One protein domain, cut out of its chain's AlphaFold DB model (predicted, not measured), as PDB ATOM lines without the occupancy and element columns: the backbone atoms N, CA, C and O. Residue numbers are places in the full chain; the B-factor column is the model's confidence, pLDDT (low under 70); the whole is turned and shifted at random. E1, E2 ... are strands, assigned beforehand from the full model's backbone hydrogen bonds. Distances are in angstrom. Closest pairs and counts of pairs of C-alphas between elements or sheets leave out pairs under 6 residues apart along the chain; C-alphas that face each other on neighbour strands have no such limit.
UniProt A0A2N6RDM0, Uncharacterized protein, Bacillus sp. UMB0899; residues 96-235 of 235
ATOM      1  N   SER A  96      -9.552 -21.749  47.205       81.31
ATOM      2  CA  SER A  96     -10.958 -21.765  47.617       81.31
ATOM      3  C   SER A  96     -11.751 -20.776  46.765       81.31
ATOM      4  O   SER A  96     -11.351 -19.619  46.632       81.31
ATOM      5  N   LYS A  97     -12.881 -21.204  46.196       77.44
ATOM      6  CA  LYS A  97     -13.817 -20.342  45.464       77.44
ATOM      7  C   LYS A  97     -15.182 -20.401  46.129       77.44
ATOM      8  O   LYS A  97     -15.767 -21.474  46.266       77.44
ATOM      9  N   SER A  98     -15.704 -19.229  46.477       76.88
ATOM     10  CA  SER A  98     -17.038 -19.051  47.046       76.88
ATOM     11  C   SER A  98     -17.880 -18.138  46.158       76.88
ATOM     12  O   SER A  98     -17.352 -17.223  45.526       76.88
ATOM     13  N   ASN A  99     -19.186 -18.385  46.096       71.56
ATOM     14  CA  ASN A  99     -20.144 -17.537  45.394       71.56
ATOM     15  C   ASN A  99     -21.471 -17.493  46.169       71.56
ATOM     16  O   ASN A  99     -21.930 -18.514  46.683       71.56
ATOM     17  N   THR A 100     -22.126 -16.330  46.196       80.50
ATOM     18  CA  THR A 100     -23.354 -16.060  46.965       80.50
ATOM     19  C   THR A 100     -24.391 -15.371  46.088       80.50
ATOM     20  O   THR A 100     -24.100 -14.377  45.430       80.50
ATOM     21  N   LYS A 101     -25.625 -15.883  46.091       78.81
ATOM     22  CA  LYS A 101     -26.719 -15.406  45.239       78.81
ATOM     23  C   LYS A 101     -28.049 -15.466  45.980       78.81
ATOM     24  O   LYS A 101     -28.313 -16.422  46.706       78.81
ATOM     25  N   THR A 102     -28.903 -14.466  45.787       82.19
ATOM     26  CA  THR A 102     -30.254 -14.440  46.365       82.19
ATOM     27  C   THR A 102     -31.281 -15.153  45.479       82.19
ATOM     28  O   THR A 102     -31.025 -15.476  44.314       82.19
ATOM     29  N   PHE A 103     -32.480 -15.400  46.007       78.69
ATOM     30  CA  PHE A 103     -33.604 -15.974  45.253       78.69
ATOM     31  C   PHE A 103     -34.363 -14.901  44.438       78.69
ATOM     32  O   PHE A 103     -35.592 -14.797  44.493       78.69
ATOM     33  N   GLY A 104     -33.623 -14.090  43.671       66.62
ATOM     34  CA  GLY A 104     -34.161 -13.041  42.796       66.62
ATOM     35  C   GLY A 104     -35.032 -12.039  43.557       66.62
ATOM     36  O   GLY A 104     -34.576 -11.421  44.516       66.62
ATOM     37  N   TYR A 105     -36.306 -11.929  43.166       52.88
ATOM     38  CA  TYR A 105     -37.313 -11.091  43.835       52.88
ATOM     39  C   TYR A 105     -37.491 -11.398  45.338       52.88
ATOM     40  O   TYR A 105     -37.970 -10.545  46.081       52.88
ATOM     41  N   SER A 106     -37.083 -12.582  45.815       56.12
ATOM     42  CA  SER A 106     -36.898 -12.838  47.248       56.12
ATOM     43  C   SER A 106     -35.473 -12.467  47.665       56.12
ATOM     44  O   SER A 106     -34.581 -13.317  47.738       56.12
ATOM     45  N   SER A 107     -35.277 -11.191  48.008       59.91
ATOM     46  CA  SER A 107     -34.012 -10.641  48.526       59.91
ATOM     47  C   SER A 107     -33.537 -11.276  49.840       59.91
ATOM     48  O   SER A 107     -32.418 -11.025  50.276       59.91
ATOM     49  N   LYS A 108     -34.380 -12.099  50.479       75.31
ATOM     50  CA  LYS A 108     -34.102 -12.752  51.764       75.31
ATOM     51  C   LYS A 108     -33.768 -14.239  51.650       75.31
ATOM     52  O   LYS A 108     -33.235 -14.787  52.608       75.31
ATOM     53  N   GLY A 109     -34.060 -14.895  50.524       80.31
ATOM     54  CA  GLY A 109     -33.557 -16.246  50.249       80.31
ATOM     55  C   GLY A 109     -32.093 -16.186  49.825       80.31
ATOM     56  O   GLY A 109     -31.744 -15.324  49.020       80.31
ATOM     57  N   VAL A 110     -31.255 -17.103  50.313       83.69
ATOM     58  CA  VAL A 110     -29.801 -17.115  50.079       83.69
ATOM     59  C   VAL A 110     -29.328 -18.497  49.612       83.69
ATOM     60  O   VAL A 110     -29.722 -19.526  50.160       83.69
ATOM     61  N   SER A 111     -28.467 -18.498  48.595       85.75
ATOM     62  CA  SER A 111     -27.813 -19.663  48.000       85.75
ATOM     63  C   SER A 111     -26.307 -19.422  47.918       85.75
ATOM     64  O   SER A 111     -25.854 -18.598  47.117       85.75
ATOM     65  N   VAL A 112     -25.529 -20.164  48.701       83.94
ATOM     66  CA  VAL A 112     -24.059 -20.082  48.733       83.94
ATOM     67  C   VAL A 112     -23.472 -21.392  48.229       83.94
ATOM     68  O   VAL A 112     -24.007 -22.458  48.520       83.94
ATOM     69  N   ILE A 113     -22.368 -21.330  47.497       80.81
ATOM     70  CA  ILE A 113     -21.505 -22.486  47.245       80.81
ATOM     71  C   ILE A 113     -20.070 -22.100  47.570       80.81
ATOM     72  O   ILE A 113     -19.632 -21.019  47.184       80.81
ATOM     73  N   ASN A 114     -19.357 -22.973  48.274       79.69
ATOM     74  CA  ASN A 114     -17.945 -22.815  48.591       79.69
ATOM     75  C   ASN A 114     -17.235 -24.147  48.332       79.69
ATOM     76  O   ASN A 114     -17.632 -25.168  48.889       79.69
ATOM     77  N   MET A 115     -16.219 -24.131  47.473       84.19
ATOM     78  CA  MET A 115     -15.420 -25.301  47.116       84.19
ATOM     79  C   MET A 115     -13.935 -24.964  47.227       84.19
ATOM     80  O   MET A 115     -13.517 -23.877  46.824       84.19
ATOM     81  N   THR A 116     -13.136 -25.923  47.673       82.19
ATOM     82  CA  THR A 116     -11.674 -25.851  47.695       82.19
ATOM     83  C   THR A 116     -11.113 -26.967  46.822       82.19
ATOM     84  O   THR A 116     -11.572 -28.106  46.909       82.19
ATOM     85  N   VAL A 117     -10.118 -26.658  45.988       83.50
ATOM     86  CA  VAL A 117      -9.304 -27.687  45.322       83.50
ATOM     87  C   VAL A 117      -8.077 -27.998  46.182       83.50
ATOM     88  O   VAL A 117      -7.306 -27.110  46.545       83.50
ATOM     89  N   GLY A 118      -7.930 -29.263  46.560       74.69
ATOM     90  CA  GLY A 118      -6.785 -29.779  47.301       74.69
ATOM     91  C   GLY A 118      -5.586 -30.071  46.397       74.69
ATOM     92  O   GLY A 118      -5.580 -29.767  45.204       74.69
ATOM     93  N   ASN A 119      -4.558 -30.692  46.972       65.94
ATOM     94  CA  ASN A 119      -3.372 -31.091  46.217       65.94
ATOM     95  C   ASN A 119      -3.715 -32.181  45.182       65.94
ATOM     96  O   ASN A 119      -4.495 -33.089  45.496       65.94
ATOM     97  N   PRO A 120      -3.112 -32.140  43.981       69.00
ATOM     98  CA  PRO A 120      -3.177 -33.245  43.045       69.00
ATOM     99  C   PRO A 120      -2.382 -34.445  43.568       69.00
ATOM    100  O   PRO A 120      -1.439 -34.301  44.350       69.00
ATOM    101  N   GLY A 121      -2.746 -35.633  43.096       68.25
ATOM    102  CA  GLY A 121      -2.037 -36.874  43.391       68.25
ATOM    103  C   GLY A 121      -2.672 -38.070  42.692       68.25
ATOM    104  O   GLY A 121      -3.741 -37.956  42.090       68.25
ATOM    105  N   PHE A 122      -2.034 -39.235  42.773       73.69
ATOM    106  CA  PHE A 122      -2.585 -40.472  42.214       73.69
ATOM    107  C   PHE A 122      -3.587 -41.142  43.151       73.69
ATOM    108  O   PHE A 122      -3.304 -41.344  44.331       73.69
ATOM    109  N   TRP A 123      -4.719 -41.575  42.600       70.44
ATOM    110  CA  TRP A 123      -5.652 -42.473  43.274       70.44
ATOM    111  C   TRP A 123      -6.162 -43.527  42.287       70.44
ATOM    112  O   TRP A 123      -6.711 -43.187  41.238       70.44
ATOM    113  N   ASN A 124      -5.944 -44.810  42.601       72.81
ATOM    114  CA  ASN A 124      -6.239 -45.948  41.718       72.81
ATOM    115  C   ASN A 124      -5.731 -45.728  40.277       72.81
ATOM    116  O   ASN A 124      -6.509 -45.700  39.325       72.81
ATOM    117  N   SER A 125      -4.417 -45.509  40.154       75.06
ATOM    118  CA  SER A 125      -3.670 -45.307  38.898       75.06
ATOM    119  C   SER A 125      -4.076 -44.112  38.020       75.06
ATOM    120  O   SER A 125      -3.528 -43.960  36.932       75.06
ATOM    121  N   LEU A 126      -4.961 -43.221  38.482       75.25
ATOM    122  CA  LEU A 126      -5.267 -41.955  37.805       75.25
ATOM    123  C   LEU A 126      -4.736 -40.753  38.591       75.25
ATOM    124  O   LEU A 126      -4.962 -40.631  39.797       75.25
ATOM    125  N   TYR A 127      -4.061 -39.849  37.878       81.69
ATOM    126  CA  TYR A 127      -3.670 -38.532  38.373       81.69
ATOM    127  C   TYR A 127      -4.908 -37.630  38.452       81.69
ATOM    128  O   TYR A 127      -5.652 -37.488  37.478       81.69
ATOM    129  N   GLN A 128      -5.175 -37.062  39.627       85.00
ATOM    130  CA  GLN A 128      -6.438 -36.383  39.916       85.00
ATOM    131  C   GLN A 128      -6.276 -35.190  40.853       85.00
ATOM    132  O   GLN A 128      -5.368 -35.164  41.681       85.00
ATOM    133  N   ASN A 129      -7.208 -34.246  40.744       86.06
ATOM    134  CA  ASN A 129      -7.444 -33.195  41.725       86.06
ATOM    135  C   ASN A 129      -8.564 -33.639  42.672       86.06
ATOM    136  O   ASN A 129      -9.653 -34.002  42.213       86.06
ATOM    137  N   LYS A 130      -8.315 -33.544  43.981       88.50
ATOM    138  CA  LYS A 130      -9.348 -33.677  45.012       88.50
ATOM    139  C   LYS A 130     -10.034 -32.327  45.217       88.50
ATOM    140  O   LYS A 130      -9.360 -31.302  45.296       88.50
ATOM    141  N   TYR A 131     -11.351 -32.332  45.343       90.25
ATOM    142  CA  TYR A 131     -12.161 -31.180  45.714       90.25
ATOM    143  C   TYR A 131     -13.001 -31.540  46.940       90.25
ATOM    144  O   TYR A 131     -13.527 -32.651  47.037       90.25
ATOM    145  N   ASP A 132     -13.136 -30.582  47.850       87.12
ATOM    146  CA  ASP A 132     -13.984 -30.659  49.039       87.12
ATOM    147  C   ASP A 132     -14.781 -29.354  49.160       87.12
ATOM    148  O   ASP A 132     -14.325 -28.299  48.706       87.12
ATOM    149  N   GLY A 133     -15.973 -29.387  49.754       85.19
ATOM    150  CA  GLY A 133     -16.783 -28.177  49.892       85.19
ATOM    151  C   GLY A 133     -18.258 -28.426  50.159       85.19
ATOM    152  O   GLY A 133     -18.672 -29.514  50.551       85.19
ATOM    153  N   TRP A 134     -19.070 -27.387  49.973       86.62
ATOM    154  CA  TRP A 134     -20.492 -27.418  50.299       86.62
ATOM    155  C   TRP A 134     -21.327 -26.417  49.495       86.62
ATOM    156  O   TRP A 134     -20.890 -25.324  49.133       86.62
ATOM    157  N   GLY A 135     -22.590 -26.783  49.278       83.44
ATOM    158  CA  GLY A 135     -23.656 -25.904  48.807       83.44
ATOM    159  C   GLY A 135     -24.693 -25.691  49.904       83.44
ATOM    160  O   GLY A 135     -25.146 -26.647  50.524       83.44
ATOM    161  N   TYR A 136     -25.081 -24.445  50.148       86.88
ATOM    162  CA  TYR A 136     -25.937 -24.033  51.258       86.88
ATOM    163  C   TYR A 136     -27.159 -23.249  50.770       86.88
ATOM    164  O   TYR A 136     -27.056 -22.372  49.907       86.88
ATOM    165  N   THR A 137     -28.308 -23.528  51.381       89.38
ATOM    166  CA  THR A 137     -29.604 -22.922  51.069       89.38
ATOM    167  C   THR A 137     -30.309 -22.492  52.350       89.38
ATOM    168  O   THR A 137     -30.578 -23.332  53.209       89.38
ATOM    169  N   SER A 138     -30.682 -21.217  52.471       86.62
ATOM    170  CA  SER A 138     -31.515 -20.729  53.582       86.62
ATOM    171  C   SER A 138     -32.331 -19.485  53.211       86.62
ATOM    172  O   SER A 138     -32.389 -19.070  52.052       86.62
ATOM    173  N   GLN A 139     -33.019 -18.908  54.197       82.56
ATOM    174  CA  GLN A 139     -33.844 -17.716  54.056       82.56
ATOM    175  C   GLN A 139     -33.858 -16.918  55.363       82.56
ATOM    176  O   GLN A 139     -34.251 -17.429  56.413       82.56
ATOM    177  N   ASN A 140     -33.510 -15.639  55.271       70.19
ATOM    178  CA  ASN A 140     -33.702 -14.659  56.333       70.19
ATOM    179  C   ASN A 140     -35.198 -14.290  56.471       70.19
ATOM    180  O   ASN A 140     -36.004 -14.532  55.566       70.19
ATOM    181  N   SER A 141     -35.588 -13.703  57.606       65.81
ATOM    182  CA  SER A 141     -36.991 -13.470  58.001       65.81
ATOM    183  C   SER A 141     -37.810 -12.706  56.947       65.81
ATOM    184  O   SER A 141     -37.667 -11.489  56.789       65.81
ATOM    185  N   GLY A 142     -38.676 -13.416  56.219       68.25
ATOM    186  CA  GLY A 142     -39.484 -12.900  55.108       68.25
ATOM    187  C   GLY A 142     -40.977 -13.177  55.280       68.25
ATOM    188  O   GLY A 142     -41.369 -13.911  56.180       68.25
ATOM    189  N   THR A 143     -41.796 -12.595  54.401       74.25
ATOM    190  CA  THR A 143     -43.272 -12.632  54.459       74.25
ATOM    191  C   THR A 143     -43.850 -14.047  54.463       74.25
ATOM    192  O   THR A 143     -44.888 -14.286  55.070       74.25
ATOM    193  N   TYR A 144     -43.165 -14.989  53.810       80.31
ATOM    194  CA  TYR A 144     -43.517 -16.402  53.814       80.31
ATOM    195  C   TYR A 144     -42.406 -17.215  54.478       80.31
ATOM    196  O   TYR A 144     -41.226 -17.098  54.129       80.31
ATOM    197  N   THR A 145     -42.808 -18.061  55.420       87.62
ATOM    198  CA  THR A 145     -41.957 -19.068  56.057       87.62
ATOM    199  C   THR A 145     -41.907 -20.306  55.154       87.62
ATOM    200  O   THR A 145     -42.970 -20.837  54.821       87.62
ATOM    201  N   PRO A 146     -40.721 -20.784  54.734       90.12
ATOM    202  CA  PRO A 146     -40.609 -22.063  54.042       90.12
ATOM    203  C   PRO A 146     -41.131 -23.233  54.889       90.12
ATOM    204  O   PRO A 146     -41.163 -23.176  56.114       90.12
ATOM    205  N   SER A 147     -41.504 -24.328  54.234       93.06
ATOM    206  CA  SER A 147     -41.789 -25.627  54.849       93.06
ATOM    207  C   SER A 147     -40.634 -26.618  54.679       93.06
ATOM    208  O   SER A 147     -40.424 -27.466  55.545       93.06
ATOM    209  N   LYS A 148     -39.839 -26.484  53.607       93.88
ATOM    210  CA  LYS A 148     -38.649 -27.307  53.347       93.88
ATOM    211  C   LYS A 148     -37.554 -26.502  52.644       93.88
ATOM    212  O   LYS A 148     -37.857 -25.731  51.734       93.88
ATOM    213  N   ALA A 149     -36.300 -26.728  53.026       90.62
ATOM    214  CA  ALA A 149     -35.112 -26.311  52.281       90.62
ATOM    215  C   ALA A 149     -34.429 -27.537  51.662       90.62
ATOM    216  O   ALA A 149     -34.423 -28.613  52.265       90.62
ATOM    217  N   LEU A 150     -33.856 -27.384  50.469       96.69
ATOM    218  CA  LEU A 150     -33.034 -28.398  49.815       96.69
ATOM    219  C   LEU A 150     -31.809 -27.736  49.182       96.69
ATOM    220  O   LEU A 150     -31.947 -26.729  48.483       96.69
ATOM    221  N   ALA A 151     -30.649 -28.352  49.378       90.19
ATOM    222  CA  ALA A 151     -29.403 -28.032  48.698       90.19
ATOM    223  C   ALA A 151     -28.947 -29.262  47.903       90.19
ATOM    224  O   ALA A 151     -29.099 -30.407  48.339       90.19
ATOM    225  N   THR A 152     -28.398 -29.070  46.709       97.75
ATOM    226  CA  THR A 152     -27.838 -30.165  45.905       97.75
ATOM    227  C   THR A 152     -26.639 -29.647  45.133       97.75
ATOM    228  O   THR A 152     -26.801 -28.760  44.299       97.75
ATOM    229  N   VAL A 153     -25.451 -30.182  45.421       95.25
ATOM    230  CA  VAL A 153     -24.204 -29.848  44.725       95.25
ATOM    231  C   VAL A 153     -23.962 -30.853  43.612       95.25
ATOM    232  O   VAL A 153     -23.963 -32.070  43.827       95.25
ATOM    233  N   THR A 154     -23.712 -30.335  42.419       96.69
ATOM    234  CA  THR A 154     -23.307 -31.109  41.253       96.69
ATOM    235  C   THR A 154     -21.932 -30.669  40.761       96.69
ATOM    236  O   THR A 154     -21.593 -29.486  40.794       96.69
ATOM    237  N   ALA A 155     -21.146 -31.635  40.295       94.94
ATOM    238  CA  ALA A 155     -19.926 -31.408  39.533       94.94
ATOM    239  C   ALA A 155     -20.215 -31.634  38.041       94.94
ATOM    240  O   ALA A 155     -21.015 -32.500  37.682       94.94
ATOM    241  N   SER A 156     -19.560 -30.867  37.175       93.00
ATOM    242  CA  SER A 156     -19.652 -30.967  35.714       93.00
ATOM    243  C   SER A 156     -18.350 -30.481  35.077       93.00
ATOM    244  O   SER A 156     -17.673 -29.620  35.645       93.00
ATOM    245  N   ALA A 157     -17.995 -31.027  33.917       88.81
ATOM    246  CA  ALA A 157     -16.844 -30.592  33.127       88.81
ATOM    247  C   ALA A 157     -17.303 -29.845  31.869       88.81
ATOM    248  O   ALA A 157     -18.343 -30.172  31.296       88.81
ATOM    249  N   THR A 158     -16.509 -28.873  31.420       80.38
ATOM    250  CA  THR A 158     -16.646 -28.265  30.088       80.38
ATOM    251  C   THR A 158     -15.467 -28.695  29.218       80.38
ATOM    252  O   THR A 158     -14.322 -28.605  29.655       80.38
ATOM    253  N   GLY A 159     -15.739 -29.113  27.979       75.81
ATOM    254  CA  GLY A 159     -14.718 -29.581  27.040       75.81
ATOM    255  C   GLY A 159     -14.531 -31.095  27.117       75.81
ATOM    256  O   GLY A 159     -15.429 -31.845  26.739       75.81
ATOM    257  N   VAL A 160     -13.363 -31.543  27.578       76.50
ATOM    258  CA  VAL A 160     -13.045 -32.973  27.728       76.50
ATOM    259  C   VAL A 160     -13.892 -33.596  28.845       76.50
ATOM    260  O   VAL A 160     -14.187 -32.945  29.844       76.50
ATOM    261  N   ILE A 161     -14.260 -34.871  28.690       86.62
ATOM    262  CA  ILE A 161     -14.951 -35.674  29.709       86.62
ATOM    263  C   ILE A 161     -13.893 -36.383  30.582       86.62
ATOM    264  O   ILE A 161     -13.300 -37.359  30.119       86.62
ATOM    265  N   PRO A 162     -13.623 -35.933  31.824       88.94
ATOM    266  CA  PRO A 162     -12.688 -36.602  32.727       88.94
ATOM    267  C   PRO A 162     -13.341 -37.804  33.421       88.94
ATOM    268  O   PRO A 162     -14.568 -37.914  33.508       88.94
ATOM    269  N   ASN A 163     -12.525 -38.662  34.030       90.06
ATOM    270  CA  ASN A 163     -13.005 -39.578  35.062       90.06
ATOM    271  C   ASN A 163     -13.278 -38.831  36.383       90.06
ATOM    272  O   ASN A 163     -12.538 -37.922  36.761       90.06
ATOM    273  N   ILE A 164     -14.331 -39.236  37.101       92.00
ATOM    274  CA  ILE A 164     -14.739 -38.705  38.409       92.00
ATOM    275  C   ILE A 164     -15.071 -39.825  39.410       92.00
ATOM    276  O   ILE A 164     -15.951 -40.661  39.185       92.00
ATOM    277  N   SER A 165     -14.436 -39.771  40.576       88.94
ATOM    278  CA  SER A 165     -14.823 -40.480  41.796       88.94
ATOM    279  C   SER A 165     -15.469 -39.491  42.779       88.94
ATOM    280  O   SER A 165     -15.278 -38.278  42.688       88.94
ATOM    281  N   ASN A 166     -16.302 -40.001  43.682       86.44
ATOM    282  CA  ASN A 166     -16.857 -39.237  44.800       86.44
ATOM    283  C   ASN A 166     -16.871 -40.117  46.050       86.44
ATOM    284  O   ASN A 166     -17.358 -41.249  45.963       86.44
ATOM    285  N   SER A 167     -16.371 -39.623  47.182       80.00
ATOM    286  CA  SER A 167     -16.405 -40.334  48.469       80.00
ATOM    287  C   SER A 167     -15.839 -41.766  48.377       80.00
ATOM    288  O   SER A 167     -16.465 -42.730  48.815       80.00
ATOM    289  N   GLY A 168     -14.680 -41.920  47.726       70.50
ATOM    290  CA  GLY A 168     -14.013 -43.209  47.497       70.50
ATOM    291  C   GLY A 168     -14.680 -44.186  46.511       70.50
ATOM    292  O   GLY A 168     -14.200 -45.311  46.375       70.50
ATOM    293  N   SER A 169     -15.763 -43.809  45.816       77.81
ATOM    294  CA  SER A 169     -16.415 -44.675  44.811       77.81
ATOM    295  C   SER A 169     -15.538 -44.947  43.579       77.81
ATOM    296  O   SER A 169     -14.631 -44.178  43.262       77.81
ATOM    297  N   SER A 170     -15.804 -46.037  42.852       84.06
ATOM    298  CA  SER A 170     -15.092 -46.372  41.610       84.06
ATOM    299  C   SER A 170     -15.110 -45.227  40.586       84.06
ATOM    300  O   SER A 170     -16.085 -44.478  40.477       84.06
ATOM    301  N   TRP A 171     -14.033 -45.121  39.804       86.81
ATOM    302  CA  TRP A 171     -13.940 -44.189  38.682       86.81
ATOM    303  C   TRP A 171     -15.053 -44.425  37.647       86.81
ATOM    304  O   TRP A 171     -15.380 -45.562  37.314       86.81
ATOM    305  N   GLY A 172     -15.604 -43.336  37.109       86.31
ATOM    306  CA  GLY A 172     -16.523 -43.344  35.972       86.31
ATOM    307  C   GLY A 172     -16.555 -41.979  35.284       86.31
ATOM    308  O   GLY A 172     -16.103 -40.991  35.857       86.31
ATOM    309  N   LEU A 173     -17.076 -41.909  34.061       87.31
ATOM    310  CA  LEU A 173     -17.021 -40.699  33.229       87.31
ATOM    311  C   LEU A 173     -17.909 -39.559  33.761       87.31
ATOM    312  O   LEU A 173     -19.096 -39.755  34.025       87.31
ATOM    313  N   LEU A 174     -17.372 -38.336  33.815       86.69
ATOM    314  CA  LEU A 174     -18.127 -37.099  34.053       86.69
ATOM    315  C   LEU A 174     -18.758 -36.601  32.741       86.69
ATOM    316  O   LEU A 174     -18.476 -35.504  32.275       86.69
ATOM    317  N   ASN A 175     -19.581 -37.437  32.105       70.69
ATOM    318  CA  ASN A 175     -20.132 -37.152  30.772       70.69
ATOM    319  C   ASN A 175     -21.132 -35.979  30.736       70.69
ATOM    320  O   ASN A 175     -21.475 -35.499  29.660       70.69
ATOM    321  N   THR A 176     -21.632 -35.564  31.902       78.19
ATOM    322  CA  THR A 176     -22.672 -34.546  32.082       78.19
ATOM    323  C   THR A 176     -22.502 -33.858  33.450       78.19
ATOM    324  O   THR A 176     -21.532 -33.136  33.678       78.19
ATOM    325  N   THR A 177     -23.421 -34.106  34.387       85.81
ATOM    326  CA  THR A 177     -23.563 -33.403  35.666       85.81
ATOM    327  C   THR A 177     -23.781 -34.436  36.771       85.81
ATOM    328  O   THR A 177     -24.892 -34.933  36.957       85.81
ATOM    329  N   LYS A 178     -22.723 -34.792  37.508       91.00
ATOM    330  CA  LYS A 178     -22.770 -35.791  38.590       91.00
ATOM    331  C   LYS A 178     -23.195 -35.112  39.891       91.00
ATOM    332  O   LYS A 178     -22.559 -34.147  40.316       91.00
ATOM    333  N   GLN A 179     -24.245 -35.607  40.550       94.12
ATOM    334  CA  GLN A 179     -24.558 -35.189  41.920       94.12
ATOM    335  C   GLN A 179     -23.437 -35.670  42.844       94.12
ATOM    336  O   GLN A 179     -23.180 -36.871  42.926       94.12
ATOM    337  N   VAL A 180     -22.782 -34.732  43.527       93.88
ATOM    338  CA  VAL A 180     -21.695 -35.014  44.478       93.88
ATOM    339  C   VAL A 180     -22.108 -34.762  45.926       93.88
ATOM    340  O   VAL A 180     -21.603 -35.433  46.817       93.88
ATOM    341  N   GLY A 181     -23.090 -33.881  46.144       92.75
ATOM    342  CA  GLY A 181     -23.655 -33.586  47.457       92.75
ATOM    343  C   GLY A 181     -25.162 -33.354  47.408       92.75
ATOM    344  O   GLY A 181     -25.680 -32.798  46.438       92.75
ATOM    345  N   LYS A 182     -25.885 -33.733  48.463       96.00
ATOM    346  CA  LYS A 182     -27.302 -33.387  48.646       96.00
ATOM    347  C   LYS A 182     -27.656 -33.334  50.128       96.00
ATOM    348  O   LYS A 182     -27.244 -34.202  50.885       96.00
ATOM    349  N   ASP A 183     -28.474 -32.358  50.502       91.69
ATOM    350  CA  ASP A 183     -29.072 -32.249  51.830       91.69
ATOM    351  C   ASP A 183     -30.481 -31.647  51.736       91.69
ATOM    352  O   ASP A 183     -30.797 -30.881  50.820       91.69
ATOM    353  N   GLU A 184     -31.346 -31.989  52.683       94.81
ATOM    354  CA  GLU A 184     -32.682 -31.423  52.802       94.81
ATOM    355  C   GLU A 184     -33.145 -31.323  54.262       94.81
ATOM    356  O   GLU A 184     -32.743 -32.085  55.139       94.81
ATOM    357  N   ALA A 185     -34.002 -30.340  54.533       85.94
ATOM    358  CA  ALA A 185     -34.440 -30.013  55.881       85.94
ATOM    359  C   ALA A 185     -35.897 -29.559  55.913       85.94
ATOM    360  O   ALA A 185     -36.290 -28.649  55.179       85.94
ATOM    361  N   THR A 186     -36.687 -30.141  56.814       93.06
ATOM    362  CA  THR A 186     -37.978 -29.571  57.216       93.06
ATOM    363  C   THR A 186     -37.718 -28.286  57.997       93.06
ATOM    364  O   THR A 186     -36.951 -28.272  58.959       93.06
ATOM    365  N   TRP A 187     -38.355 -27.191  57.592       87.19
ATOM    366  CA  TRP A 187     -37.985 -25.850  58.054       87.19
ATOM    367  C   TRP A 187     -38.207 -25.612  59.557       87.19
ATOM    368  O   TRP A 187     -37.534 -24.779  60.165       87.19
ATOM    369  N   SER A 188     -39.135 -26.355  60.166       86.44
ATOM    370  CA  SER A 188     -39.408 -26.311  61.606       86.44
ATOM    371  C   SER A 188     -38.294 -26.921  62.462       86.44
ATOM    372  O   SER A 188     -38.125 -26.479  63.594       86.44
ATOM    373  N   SER A 189     -37.522 -27.886  61.944       84.62
ATOM    374  CA  SER A 189     -36.380 -28.474  62.660       84.62
ATOM    375  C   SER A 189     -35.055 -27.801  62.300       84.62
ATOM    376  O   SER A 189     -34.235 -27.555  63.182       84.62
ATOM    377  N   ARG A 190     -34.835 -27.461  61.022       83.50
ATOM    378  CA  ARG A 190     -33.598 -26.814  60.558       83.50
ATOM    379  C   ARG A 190     -33.895 -25.833  59.419       83.50
ATOM    380  O   ARG A 190     -34.343 -26.213  58.343       83.50
ATOM    381  N   LYS A 191     -33.614 -24.546  59.655       85.12
ATOM    382  CA  LYS A 191     -33.910 -23.416  58.741       85.12
ATOM    383  C   LYS A 191     -32.882 -23.250  57.605       85.12
ATOM    384  O   LYS A 191     -32.635 -22.140  57.137       85.12
ATOM    385  N   TYR A 192     -32.228 -24.338  57.208       86.25
ATOM    386  CA  TYR A 192     -31.260 -24.381  56.116       86.25
ATOM    387  C   TYR A 192     -31.041 -25.822  55.638       86.25
ATOM    388  O   TYR A 192     -31.310 -26.767  56.377       86.25
ATOM    389  N   ALA A 193     -30.500 -25.978  54.434       87.31
ATOM    390  CA  ALA A 193     -29.883 -27.216  53.960       87.31
ATOM    391  C   ALA A 193     -28.426 -26.928  53.563       87.31
ATOM    392  O   ALA A 193     -28.127 -25.843  53.065       87.31
ATOM    393  N   MET A 194     -27.526 -27.876  53.810       89.00
ATOM    394  CA  MET A 194     -26.086 -27.785  53.573       89.00
ATOM    395  C   MET A 194     -25.576 -29.111  52.996       89.00
ATOM    396  O   MET A 194     -25.319 -30.075  53.710       89.00
ATOM    397  N   ALA A 195     -25.485 -29.158  51.671       89.31
ATOM    398  CA  ALA A 195     -25.049 -30.309  50.900       89.31
ATOM    399  C   ALA A 195     -23.521 -30.312  50.780       89.31
ATOM    400  O   ALA A 195     -22.969 -29.569  49.969       89.31
ATOM    401  N   TYR A 196     -22.858 -31.145  51.579       86.00
ATOM    402  CA  TYR A 196     -21.417 -31.396  51.497       86.00
ATOM    403  C   TYR A 196     -21.052 -32.193  50.240       86.00
ATOM    404  O   TYR A 196     -21.849 -33.003  49.764       86.00
ATOM    405  N   ALA A 197     -19.862 -31.944  49.704       88.88
ATOM    406  CA  ALA A 197     -19.311 -32.552  48.500       88.88
ATOM    407  C   ALA A 197     -17.841 -32.909  48.766       88.88
ATOM    408  O   ALA A 197     -16.931 -32.227  48.296       88.88
ATOM    409  N   ASP A 198     -17.643 -33.950  49.576       84.31
ATOM    410  CA  ASP A 198     -16.352 -34.321  50.159       84.31
ATOM    411  C   ASP A 198     -15.712 -35.507  49.421       84.31
ATOM    412  O   ASP A 198     -16.383 -36.484  49.067       84.31
ATOM    413  N   ASP A 199     -14.390 -35.445  49.234       84.81
ATOM    414  CA  ASP A 199     -13.616 -36.432  48.469       84.81
ATOM    415  C   ASP A 199     -14.123 -36.613  47.023       84.81
ATOM    416  O   ASP A 199     -14.190 -37.719  46.483       84.81
ATOM    417  N   VAL A 200     -14.458 -35.495  46.367       90.94
ATOM    418  CA  VAL A 200     -14.726 -35.459  44.924       90.94
ATOM    419  C   VAL A 200     -13.387 -35.468  44.194       90.94
ATOM    420  O   VAL A 200     -12.678 -34.467  44.181       90.94
ATOM    421  N   ARG A 201     -13.024 -36.583  43.563       90.94
ATOM    422  CA  ARG A 201     -11.759 -36.719  42.823       90.94
ATOM    423  C   ARG A 201     -12.038 -36.666  41.332       90.94
ATOM    424  O   ARG A 201     -12.841 -37.454  40.839       90.94
ATOM    425  N   ILE A 202     -11.393 -35.760  40.605       90.88
ATOM    426  CA  ILE A 202     -11.570 -35.608  39.153       90.88
ATOM    427  C   ILE A 202     -10.203 -35.688  38.486       90.88
ATOM    428  O   ILE A 202      -9.263 -35.026  38.923       90.88
ATOM    429  N   GLN A 203     -10.099 -36.505  37.438       88.38
ATOM    430  CA  GLN A 203      -8.882 -36.677  36.648       88.38
ATOM    431  C   GLN A 203      -8.318 -35.319  36.215       88.38
ATOM    432  O   GLN A 203      -9.031 -34.502  35.634       88.38
ATOM    433  N   ASN A 204      -7.044 -35.082  36.516       82.88
ATOM    434  CA  ASN A 204      -6.361 -33.847  36.162       82.88
ATOM    435  C   ASN A 204      -5.972 -33.915  34.672       82.88
ATOM    436  O   ASN A 204      -5.386 -34.901  34.227       82.88
ATOM    437  N   LEU A 205      -6.371 -32.897  33.907       78.38
ATOM    438  CA  LEU A 205      -6.149 -32.760  32.468       78.38
ATOM    439  C   LEU A 205      -5.895 -31.277  32.160       78.38
ATOM    440  O   LEU A 205      -6.633 -30.414  32.635       78.38
ATOM    441  N   SER A 206      -4.904 -30.991  31.319       68.12
ATOM    442  CA  SER A 206      -4.311 -29.664  31.049       68.12
ATOM    443  C   SER A 206      -5.191 -28.656  30.281       68.12
ATOM    444  O   SER A 206      -4.681 -27.680  29.735       68.12
ATOM    445  N   ASN A 207      -6.505 -28.894  30.211       70.12
ATOM    446  CA  ASN A 207      -7.528 -28.031  29.596       70.12
ATOM    447  C   ASN A 207      -8.910 -28.167  30.287       70.12
ATOM    448  O   ASN A 207      -9.951 -27.890  29.686       70.12
ATOM    449  N   LEU A 208      -8.962 -28.656  31.532       78.44
ATOM    450  CA  LEU A 208     -10.215 -29.052  32.184       78.44
ATOM    451  C   LEU A 208     -10.841 -27.939  33.034       78.44
ATOM    452  O   LEU A 208     -10.497 -27.764  34.201       78.44
ATOM    453  N   THR A 209     -11.881 -27.288  32.508       85.56
ATOM    454  CA  THR A 209     -12.761 -26.467  33.352       85.56
ATOM    455  C   THR A 209     -13.735 -27.350  34.137       85.56
ATOM    456  O   THR A 209     -14.663 -27.924  33.560       85.56
ATOM    457  N   VAL A 210     -13.584 -27.404  35.464       89.75
ATOM    458  CA  VAL A 210     -14.546 -28.033  36.384       89.75
ATOM    459  C   VAL A 210     -15.498 -26.977  36.944       89.75
ATOM    460  O   VAL A 210     -15.086 -26.045  37.636       89.75
ATOM    461  N   LYS A 211     -16.801 -27.140  36.702       92.56
ATOM    462  CA  LYS A 211     -17.872 -26.338  37.310       92.56
ATOM    463  C   LYS A 211     -18.528 -27.128  38.442       92.56
ATOM    464  O   LYS A 211     -19.101 -28.193  38.199       92.56
ATOM    465  N   PHE A 212     -18.538 -26.546  39.638       94.31
ATOM    466  CA  PHE A 212     -19.418 -26.963  40.728       94.31
ATOM    467  C   PHE A 212     -20.617 -26.018  40.810       94.31
ATOM    468  O   PHE A 212     -20.457 -24.797  40.759       94.31
ATOM    469  N   GLU A 213     -21.821 -26.566  40.940       95.94
ATOM    470  CA  GLU A 213     -23.067 -25.804  41.048       95.94
ATOM    471  C   GLU A 213     -23.911 -26.302  42.216       95.94
ATOM    472  O   GLU A 213     -24.097 -27.502  42.382       95.94
ATOM    473  N   VAL A 214     -24.457 -25.374  43.001       93.69
ATOM    474  CA  VAL A 214     -25.539 -25.664  43.939       93.69
ATOM    475  C   VAL A 214     -26.872 -25.318  43.282       93.69
ATOM    476  O   VAL A 214     -27.112 -24.176  42.872       93.69
ATOM    477  N   LYS A 215     -27.768 -26.303  43.219       96.69
ATOM    478  CA  LYS A 215     -29.205 -26.064  43.125       96.69
ATOM    479  C   LYS A 215     -29.727 -25.835  44.542       96.69
ATOM    480  O   LYS A 215     -29.677 -26.741  45.373       96.69
ATOM    481  N   SER A 216     -30.255 -24.643  44.785       93.81
ATOM    482  CA  SER A 216     -30.886 -24.250  46.045       93.81
ATOM    483  C   SER A 216     -32.392 -24.126  45.854       93.81
ATOM    484  O   SER A 216     -32.845 -23.408  44.961       93.81
ATOM    485  N   GLU A 217     -33.182 -24.797  46.689       94.88
ATOM    486  CA  GLU A 217     -34.646 -24.836  46.590       94.88
ATOM    487  C   GLU A 217     -35.309 -24.577  47.954       94.88
ATOM    488  O   GLU A 217     -34.977 -25.205  48.960       94.88
ATOM    489  N   LEU A 218     -36.270 -23.652  47.981       91.88
ATOM    490  CA  LEU A 218     -37.120 -23.342  49.132       91.88
ATOM    491  C   LEU A 218     -38.572 -23.652  48.761       91.88
ATOM    492  O   LEU A 218     -39.086 -23.136  47.766       91.88
ATOM    493  N   ARG A 219     -39.240 -24.493  49.550       93.25
ATOM    494  CA  ARG A 219     -40.655 -24.856  49.375       93.25
ATOM    495  C   ARG A 219     -41.512 -24.145  50.410       93.25
ATOM    496  O   ARG A 219     -41.074 -23.977  51.542       93.25
ATOM    497  N   TYR A 220     -42.733 -23.781  50.039       91.06
ATOM    498  CA  TYR A 220     -43.700 -23.064  50.865       91.06
ATOM    499  C   TYR A 220     -45.072 -23.715  50.674       91.06
ATOM    500  O   TYR A 220     -45.557 -23.799  49.547       91.06
ATOM    501  N   SER A 221     -45.722 -24.152  51.755       86.50
ATOM    502  CA  SER A 221     -46.908 -25.027  51.671       86.50
ATOM    503  C   SER A 221     -48.086 -24.465  50.863       86.50
ATOM    504  O   SER A 221     -48.869 -25.248  50.342       86.50
ATOM    505  N   ALA A 222     -48.204 -23.137  50.742       80.31
ATOM    506  CA  ALA A 222     -49.298 -22.465  50.031       80.31
ATOM    507  C   ALA A 222     -48.891 -21.760  48.718       80.31
ATOM    508  O   ALA A 222     -49.765 -21.328  47.975       80.31
ATOM    509  N   VAL A 223     -47.588 -21.609  48.422       80.19
ATOM    510  CA  VAL A 223     -47.099 -20.829  47.255       80.19
ATOM    511  C   VAL A 223     -46.020 -21.554  46.429       80.19
ATOM    512  O   VAL A 223     -45.254 -20.928  45.695       80.19
ATOM    513  N   GLY A 224     -45.967 -22.885  46.527       88.12
ATOM    514  CA  GLY A 224     -45.116 -23.742  45.696       88.12
ATOM    515  C   GLY A 224     -43.642 -23.723  46.105       88.12
ATOM    516  O   GLY A 224     -43.309 -23.793  47.288       88.12
ATOM    517  N   SER A 225     -42.739 -23.657  45.128       89.88
ATOM    518  CA  SER A 225     -41.290 -23.618  45.360       89.88
ATOM    519  C   SER A 225     -40.620 -22.449  44.650       89.88
ATOM    520  O   SER A 225     -41.031 -22.031  43.567       89.88
ATOM    521  N   ARG A 226     -39.526 -21.961  45.232       89.75
ATOM    522  CA  ARG A 226     -38.558 -21.077  44.582       89.75
ATOM    523  C   ARG A 226     -37.237 -21.828  44.461       89.75
ATOM    524  O   ARG A 226     -36.838 -22.511  45.399       89.75
ATOM    525  N   THR A 227     -36.565 -21.664  43.328       92.50
ATOM    526  CA  THR A 227     -35.296 -22.334  43.017       92.50
ATOM    527  C   THR A 227     -34.312 -21.307  42.484       92.50
ATOM    528  O   THR A 227     -34.695 -20.440  41.700       92.50
ATOM    529  N   THR A 228     -33.049 -21.403  42.882       91.50
ATOM    530  CA  THR A 228     -31.947 -20.640  42.289       91.50
ATOM    531  C   THR A 228     -30.734 -21.550  42.099       91.50
ATOM    532  O   THR A 228     -30.586 -22.561  42.786       91.50
ATOM    533  N   TYR A 229     -29.884 -21.193  41.141       92.44
ATOM    534  CA  TYR A 229     -28.658 -21.916  40.804       92.44
ATOM    535  C   TYR A 229     -27.473 -20.976  40.974       92.44
ATOM    536  O   TYR A 229     -27.527 -19.830  40.503       92.44
ATOM    537  N   ASN A 230     -26.427 -21.441  41.653       88.06
ATOM    538  CA  ASN A 230     -25.209 -20.679  41.900       88.06
ATOM    539  C   ASN A 230     -23.974 -21.574  41.740       88.06
ATOM    540  O   ASN A 230     -24.024 -22.742  42.109       88.06
ATOM    541  N   SER A 231     -22.873 -21.060  41.191       91.12
ATOM    542  CA  SER A 231     -21.743 -21.900  40.772       91.12
ATOM    543  C   SER A 231     -20.381 -21.239  40.932       91.12
ATOM    544  O   SER A 231     -20.254 -20.022  40.780       91.12
ATOM    545  N   VAL A 232     -19.358 -22.075  41.104       85.69
ATOM    546  CA  VAL A 232     -17.938 -21.722  40.978       85.69
ATOM    547  C   VAL A 232     -17.277 -22.586  39.903       85.69
ATOM    548  O   VAL A 232     -17.749 -23.682  39.594       85.69
ATOM    549  N   ARG A 233     -16.200 -22.077  39.297       90.38
ATOM    550  CA  ARG A 233     -15.428 -22.780  38.264       90.38
ATOM    551  C   ARG A 233     -13.951 -22.810  38.620       90.38
ATOM    552  O   ARG A 233     -13.380 -21.773  38.959       90.38
ATOM    553  N   PHE A 234     -13.339 -23.971  38.478       84.62
ATOM    554  CA  PHE A 234     -11.894 -24.144  38.429       84.62
ATOM    555  C   PHE A 234     -11.507 -24.327  36.964       84.62
ATOM    556  O   PHE A 234     -12.198 -25.039  36.239       84.62
ATOM    557  N   TRP A 235     -10.476 -23.603  36.554       80.06
ATOM    558  CA  TRP A 235      -9.801 -23.660  35.263       80.06
ATOM    559  C   TRP A 235      -8.373 -24.098  35.565       80.06
ATOM    560  O   TRP A 235      -7.887 -23.640  36.625       80.06
TER     561      TRP A 235
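AT A GLANCE: This is residues 96 to 235 of the 235 residues of an uncharacterized protein of Bacillus sp. UMB0899 (UniProt A0A2N6RDM0). Two twisted sheets are stacked as a long sandwich, their strands running mainly along its length: E1, E2, E3 and E7 cover E10, E9, E4 and E6, and E6 and E7 come together along one side. E8 and E5 add to the first sheet at one end of the rod. The printed part has 140 residues with no named helix and ten named strands, E1 to E10 in chain order; the class is all strand. E1, E2, E3, E5, E7 and E8 form a branched sheet with antiparallel pairs, and E6, E4, E9, E10 is the order of the other, antiparallel throughout. The whole is compact, with a radius of gyration of the C-alphas of 16.2 A, and spans 53 by 25 by 23 A.

HOW THE PARTS SIT: E1, residues 96 to 103, E2, residues 106 to 123, and E3, residues 126 to 139, form a meander, each strand the antiparallel neighbour of the one before. N 99 and O 113 of the hairpin E1 and E2 are 2.9 A apart, within hydrogen-bond range, as are N 118 and O 130 of the hairpin E2 and E3, at 2.8 A. E2 bends by 73 degrees at residue 120. E3 has E2 on one side; on the other side are E7, residues 192 to 196, and E8, residues 200 to 203, with N 195 to O 135 at 2.8 A and N 131 to O 200 at 2.8 A. E5, residues 163 to 166, pairs with E8, N 165 to O 201 at 2.8 A. In the second sheet, E4, residues 148 to 158, has N 153 at 2.8 A from O 181 of E6, residues 177 to 186. N 211 of E9, residues 209 to 220, is 2.8 A from O 156 of E4. E9 and E10, residues 224 to 234, form a hairpin, N 214 to O 230 at 2.8 A. Between the sheets, the closest C-alphas of E3 and E9, Gly 135 and Val 214, are 5.2 A apart; those of E6 and E7, Lys 182 and Ala 195, are 4.4 A apart. E1 and E6 are apart.

IN THESE COORDINATES: E1 begins at C-alpha 96, (-10.958, -21.765, 47.617). E2 is 43.2 A long from first to last C-alpha, E3 40.8 A, E4 32.0 A, E9 35.7 A and E10 34.0 A. E6 bends by 63 degrees at residue 180. E10 ends at C-alpha 234, (-11.894, -24.144, 38.429).

THE WHOLE: The C-alphas farthest apart, Ser 125 and Thr 143, are 53.6 A apart. The printed part has no cut and no long link. Its mean pLDDT is 84.2; residues 104 to 107, 119 to 121, 141 to 142 and 206 are under 70.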